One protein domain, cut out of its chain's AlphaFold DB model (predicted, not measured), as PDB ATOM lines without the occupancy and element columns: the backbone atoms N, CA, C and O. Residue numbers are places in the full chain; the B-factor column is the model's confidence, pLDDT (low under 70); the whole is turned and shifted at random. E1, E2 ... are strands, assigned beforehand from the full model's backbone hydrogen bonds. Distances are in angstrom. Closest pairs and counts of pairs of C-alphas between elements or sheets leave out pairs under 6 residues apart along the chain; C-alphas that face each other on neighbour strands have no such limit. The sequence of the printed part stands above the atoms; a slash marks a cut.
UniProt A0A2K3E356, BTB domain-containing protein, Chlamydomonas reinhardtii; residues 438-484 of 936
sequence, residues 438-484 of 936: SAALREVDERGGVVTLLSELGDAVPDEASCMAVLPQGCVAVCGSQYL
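AT A GLANCE: This is residues 438 to 484 of the 936 residues of the protein "BTB domain-containing protein" of Chlamydomonas reinhardtii (UniProt A0A2K3E356). With little regular structure, the printed part is two small strand hairpins, E1 with E2 and E3 with E4, set apart and joined by a long winding stretch, residues 455 to 466. It has 47 residues with four named strands, E1 to E4 in chain order, and no named helix; the class is all strand, with 17 residues in named elements. Each hairpin is an antiparallel sheet of two strands. The whole is loose, with a radius of gyration of the C-alphas of 12.5 A, and elongated, spanning 40 by 23 by 15 A.

IN THESE COORDINATES: E1, residues 441 to 444, begins at C-alpha 441 (141.234, 175.282, 188.608) and is 10.2 A long. E2, residues 450 to 454, is 11.9 A long. E3, residues 467 to 470, is 10.7 A long. E4, residues 476 to 479, is 10.2 A long and ends at C-alpha 479 (124.703, 175.871, 187.264).

HOW THE PARTS SIT: E1 and E2 are antiparallel at 156 degrees, with N 443 and O 451 within hydrogen-bond range at 2.8 A. E3 and E4 are antiparallel at 162 degrees, with N 477 and O 469 at 2.8 A. E2 and E3 are apart.

THE WHOLE: The C-alphas of Arg 447 and Tyr 483, the two farthest apart, are 40.0 A apart. The printed part has no cut. The link from E2 to E3 is long. Mean pLDDT of the printed part is 70.2; residues 457 to 467 and 479 to 484 are among those under 70.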
ATOM      1  N   SER A 438     136.840 169.507 191.614       72.12
ATOM      2  CA  SER A 438     136.051 169.885 192.797       72.12
ATOM      3  C   SER A 438     136.815 170.692 193.857       72.12
ATOM      4  O   SER A 438     136.206 171.115 194.832       72.12
ATOM      5  N   ALA A 439     138.130 170.878 193.712       75.25
ATOM      6  CA  ALA A 439     138.962 171.658 194.629       75.25
ATOM      7  C   ALA A 439     139.783 172.749 193.920       75.25
ATOM      8  O   ALA A 439     140.109 173.760 194.545       75.25
ATOM      9  N   ALA A 440     140.111 172.568 192.636       82.56
ATOM     10  CA  ALA A 440     141.082 173.385 191.922       82.56
ATOM     11  C   ALA A 440     140.684 173.746 190.478       82.56
ATOM     12  O   ALA A 440     140.049 172.976 189.755       82.56
ATOM     13  N   LEU A 441     141.158 174.911 190.025       87.69
ATOM     14  CA  LEU A 441     141.234 175.282 188.608       87.69
ATOM     15  C   LEU A 441     142.655 175.010 188.113       87.69
ATOM     16  O   LEU A 441     143.622 175.493 188.708       87.69
ATOM     17  N   ARG A 442     142.785 174.285 187.003       88.00
ATOM     18  CA  ARG A 442     144.064 173.938 186.374       88.00
ATOM     19  C   ARG A 442     144.065 174.336 184.903       88.00
ATOM     20  O   ARG A 442     143.029 174.320 184.249       88.00
ATOM     21  N   GLU A 443     145.237 174.650 184.379       90.00
ATOM     22  CA  GLU A 443     145.505 174.814 182.954       90.00
ATOM     23  C   GLU A 443     146.363 173.641 182.484       90.00
ATOM     24  O   GLU A 443     147.349 173.296 183.132       90.00
ATOM     25  N   VAL A 444     145.976 173.004 181.383       86.88
ATOM     26  CA  VAL A 444     146.753 171.951 180.724       86.88
ATOM     27  C   VAL A 444     147.322 172.536 179.440       86.88
ATOM     28  O   VAL A 444     146.563 172.886 178.535       86.88
ATOM     29  N   ASP A 445     148.644 172.680 179.365       84.94
ATOM     30  CA  ASP A 445     149.301 173.216 178.172       84.94
ATOM     31  C   ASP A 445     149.281 172.223 176.989       84.94
ATOM     32  O   ASP A 445     148.968 171.038 177.127       84.94
ATOM     33  N   GLU A 446     149.664 172.702 175.802       77.81
ATOM     34  CA  GLU A 446     149.740 171.914 174.555       77.81
ATOM     35  C   GLU A 446     150.705 170.705 174.621       77.81
ATOM     36  O   GLU A 446     150.781 169.914 173.680       77.81
ATOM     37  N   ARG A 447     151.472 170.557 175.708       79.31
ATOM     38  CA  ARG A 447     152.425 169.468 175.965       79.31
ATOM     39  C   ARG A 447     151.946 168.520 177.071       79.31
ATOM     40  O   ARG A 447     152.674 167.590 177.415       79.31
ATOM     41  N   GLY A 448     150.751 168.742 177.625       78.25
ATOM     42  CA  GLY A 448     150.209 167.996 178.763       78.25
ATOM     43  C   GLY A 448     150.744 168.453 180.125       78.25
ATOM     44  O   GLY A 448     150.541 167.759 181.121       78.25
ATOM     45  N   GLY A 449     151.431 169.596 180.193       81.50
ATOM     46  CA  GLY A 449     151.873 170.207 181.442       81.50
ATOM     47  C   GLY A 449     150.687 170.783 182.210       81.50
ATOM     48  O   GLY A 449     150.044 171.718 181.740       81.50
ATOM     49  N   VAL A 450     150.393 170.230 183.389       87.25
ATOM     50  CA  VAL A 450     149.269 170.665 184.234       87.25
ATOM     51  C   VAL A 450     149.745 171.696 185.260       87.25
ATOM     52  O   VAL A 450     150.509 171.372 186.168       87.25
ATOM     53  N   VAL A 451     149.257 172.929 185.144       86.25
ATOM     54  CA  VAL A 451     149.524 174.040 186.065       86.25
ATOM     55  C   VAL A 451     148.262 174.339 186.867       86.25
ATOM     56  O   VAL A 451     147.259 174.788 186.319       86.25
ATOM     57  N   THR A 452     148.286 174.121 188.181       87.69
ATOM     58  CA  THR A 452     147.186 174.554 189.057       87.69
ATOM     59  C   THR A 452     147.186 176.082 189.165       87.69
ATOM     60  O   THR A 452     148.120 176.661 189.714       87.69
ATOM     61  N   LEU A 453     146.142 176.730 188.642       84.00
ATOM     62  CA  LEU A 453     145.953 178.184 188.691       84.00
ATOM     63  C   LEU A 453     145.334 178.638 190.020       84.00
ATOM     64  O   LEU A 453     145.672 179.705 190.526       84.00
ATOM     65  N   LEU A 454     144.430 177.830 190.582       83.25
ATOM     66  CA  LEU A 454     143.829 178.027 191.904       83.25
ATOM     67  C   LEU A 454     143.757 176.671 192.607       83.25
ATOM     68  O   LEU A 454     143.105 175.766 192.096       83.25
ATOM     69  N   SER A 455     144.417 176.535 193.758       70.19
ATOM     70  CA  SER A 455     144.486 175.276 194.524       70.19
ATOM     71  C   SER A 455     143.325 175.070 195.501       70.19
ATOM     72  O   SER A 455     143.147 173.969 196.008       70.19
ATOM     73  N   GLU A 456     142.589 176.142 195.801       75.25
ATOM     74  CA  GLU A 456     141.544 176.200 196.823       75.25
ATOM     75  C   GLU A 456     140.367 177.024 196.277       75.25
ATOM     76  O   GLU A 456     140.302 178.240 196.458       75.25
ATOM     77  N   LEU A 457     139.440 176.380 195.559       68.12
ATOM     78  CA  LEU A 457     138.187 177.019 195.125       68.12
ATOM     79  C   LEU A 457     137.242 177.304 196.310       68.12
ATOM     80  O   LEU A 457     136.498 178.285 196.270       68.12
ATOM     81  N   GLY A 458     137.315 176.486 197.369       64.00
ATOM     82  CA  GLY A 458     136.566 176.646 198.621       64.00
ATOM     83  C   GLY A 458     135.047 176.746 198.436       64.00
ATOM     84  O   GLY A 458     134.505 176.354 197.405       64.00
ATOM     85  N   ASP A 459     134.368 177.364 199.408       55.81
ATOM     86  CA  ASP A 459     132.910 177.596 199.406       55.81
ATOM     87  C   ASP A 459     132.395 178.448 198.213       55.81
ATOM     88  O   ASP A 459     131.196 178.716 198.103       55.81
ATOM     89  N   ALA A 460     133.278 178.936 197.329       55.72
ATOM     90  CA  ALA A 460     132.913 179.780 196.191       55.72
ATOM     91  C   ALA A 460     132.290 178.996 195.020       55.72
ATOM     92  O   ALA A 460     131.595 179.594 194.192       55.72
ATOM     93  N   VAL A 461     132.495 177.675 194.960       58.16
ATOM     94  CA  VAL A 461     131.745 176.760 194.085       58.16
ATOM     95  C   VAL A 461     130.945 175.808 194.979       58.16
ATOM     96  O   VAL A 461     131.545 175.103 195.781       58.16
ATOM     97  N   PRO A 462     129.602 175.772 194.882       63.06
ATOM     98  CA  PRO A 462     128.801 174.891 195.725       63.06
ATOM     99  C   PRO A 462     128.988 173.422 195.324       63.06
ATOM    100  O   PRO A 462     128.974 173.113 194.132       63.06
ATOM    101  N   ASP A 463     129.030 172.518 196.307       57.66
ATOM    102  CA  ASP A 463     129.168 171.057 196.118       57.66
ATOM    103  C   ASP A 463     128.115 170.445 195.167       57.66
ATOM    104  O   ASP A 463     128.304 169.373 194.595       57.66
ATOM    105  N   GLU A 464     126.988 171.138 194.987       59.88
ATOM    106  CA  GLU A 464     125.868 170.775 194.113       59.88
ATOM    107  C   GLU A 464     125.955 171.354 192.678       59.88
ATOM    108  O   GLU A 464     124.956 171.372 191.949       59.88
ATOM    109  N   ALA A 465     127.113 171.869 192.251       63.03
ATOM    110  CA  ALA A 465     127.333 172.374 190.892       63.03
ATOM    111  C   ALA A 465     127.217 171.248 189.841       63.03
ATOM    112  O   ALA A 465     128.129 170.448 189.652       63.03
ATOM    113  N   SER A 466     126.085 171.196 189.129       59.41
ATOM    114  CA  SER A 466     125.763 170.105 188.196       59.41
ATOM    115  C   SER A 466     126.437 170.246 186.828       59.41
ATOM    116  O   SER A 466     126.685 169.247 186.152       59.41
ATOM    117  N   CYS A 467     126.766 171.475 186.417       68.38
ATOM    118  CA  CYS A 467     127.641 171.745 185.280       68.38
ATOM    119  C   CYS A 467     128.317 173.119 185.398       68.38
ATOM    120  O   CYS A 467     127.816 174.040 186.055       68.38
ATOM    121  N   MET A 468     129.469 173.249 184.741       75.38
ATOM    122  CA  MET A 468     130.270 174.471 184.671       75.38
ATOM    123  C   MET A 468     130.743 174.704 183.234       75.38
ATOM    124  O   MET A 468     130.975 173.750 182.493       75.38
ATOM    125  N   ALA A 469     130.896 175.968 182.842       73.50
ATOM    126  CA  ALA A 469     131.423 176.359 181.538       73.50
ATOM    127  C   ALA A 469     132.288 177.621 181.651       73.50
ATOM    128  O   ALA A 469     131.910 178.579 182.327       73.50
ATOM    129  N   VAL A 470     133.426 177.647 180.955       67.25
ATOM    130  CA  VAL A 470     134.237 178.864 180.797       67.25
ATOM    131  C   VAL A 470     133.711 179.645 179.595       67.25
ATOM    132  O   VAL A 470     133.610 179.114 178.490       67.25
ATOM    133  N   LEU A 471     133.339 180.904 179.812       70.38
ATOM    134  CA  LEU A 471     132.828 181.797 178.773       70.38
ATOM    135  C   LEU A 471     133.984 182.522 178.051       70.38
ATOM    136  O   LEU A 471     135.013 182.770 178.681       70.38
ATOM    137  N   PRO A 472     133.826 182.943 176.776       49.47
ATOM    138  CA  PRO A 472     134.905 183.556 175.985       49.47
ATOM    139  C   PRO A 472     135.571 184.793 176.610       49.47
ATOM    140  O   PRO A 472     136.711 185.106 176.290       49.47
ATOM    141  N   GLN A 473     134.878 185.491 177.512       62.53
ATOM    142  CA  GLN A 473     135.396 186.624 178.283       62.53
ATOM    143  C   GLN A 473     136.181 186.239 179.560       62.53
ATOM    144  O   GLN A 473     136.415 187.099 180.407       62.53
ATOM    145  N   GLY A 474     136.547 184.965 179.742       59.78
ATOM    146  CA  GLY A 474     137.323 184.483 180.895       59.78
ATOM    147  C   GLY A 474     136.524 184.304 182.193       59.78
ATOM    148  O   GLY A 474     137.110 184.110 183.253       59.78
ATOM    149  N   CYS A 475     135.189 184.362 182.139       70.06
ATOM    150  CA  CYS A 475     134.334 184.113 183.301       70.06
ATOM    151  C   CYS A 475     133.931 182.639 183.384       70.06
ATOM    152  O   CYS A 475     133.456 182.080 182.395       70.06
ATOM    153  N   VAL A 476     133.999 182.043 184.575       71.62
ATOM    154  CA  VAL A 476     133.327 180.764 184.851       71.62
ATOM    155  C   VAL A 476     131.840 181.026 185.099       71.62
ATOM    156  O   VAL A 476     131.484 181.918 185.875       71.62
ATOM    157  N   ALA A 477     130.990 180.245 184.437       71.31
ATOM    158  CA  ALA A 477     129.560 180.134 184.683       71.31
ATOM    159  C   ALA A 477     129.257 178.779 185.336       71.31
ATOM    160  O   ALA A 477     129.683 177.739 184.833       71.31
ATOM    161  N   VAL A 478     128.504 178.795 186.437       75.88
ATOM    162  CA  VAL A 478     128.138 177.604 187.225       75.88
ATOM    163  C   VAL A 478     126.617 177.440 187.241       75.88
ATOM    164  O   VAL A 478     125.900 178.430 187.406       75.88
ATOM    165  N   CYS A 479     126.119 176.208 187.099       66.50
ATOM    166  CA  CYS A 479     124.703 175.871 187.264       66.50
ATOM    167  C   CYS A 479     124.494 174.941 188.470       66.50
ATOM    168  O   CYS A 479     125.106 173.874 188.557       66.50
ATOM    169  N   GLY A 480     123.622 175.337 189.400       54.88
ATOM    170  CA  GLY A 480     123.261 174.523 190.567       54.88
ATOM    171  C   GLY A 480     122.412 173.291 190.224       54.88
ATOM    172  O   GLY A 480     122.020 173.080 189.074       54.88
ATOM    173  N   SER A 481     122.130 172.467 191.234       56.97
ATOM    174  CA  SER A 481     121.281 171.280 191.093       56.97
ATOM    175  C   SER A 481     119.797 171.620 190.898       56.97
ATOM    176  O   SER A 481     119.338 172.735 191.150       56.97
ATOM    177  N   GLN A 482     119.015 170.600 190.535       47.25
ATOM    178  CA  GLN A 482     117.551 170.645 190.428       47.25
ATOM    179  C   GLN A 482     116.803 171.042 191.722       47.25
ATOM    180  O   GLN A 482     115.592 171.249 191.674       47.25
ATOM    181  N   TYR A 483     117.490 171.138 192.868       50.75
ATOM    182  CA  TYR A 483     116.896 171.499 194.161       50.75
ATOM    183  C   TYR A 483     117.100 172.973 194.547       50.75
ATOM    184  O   TYR A 483     116.508 173.437 195.524       50.75
ATOM    185  N   LEU A 484     117.872 173.738 193.765       46.81
ATOM    186  CA  LEU A 484     118.079 175.174 193.953       46.81
ATOM    187  C   LEU A 484     117.591 175.972 192.729       46.81
ATOM    188  O   LEU A 484     117.688 175.503 191.597       46.81
TER     189      LEU A 484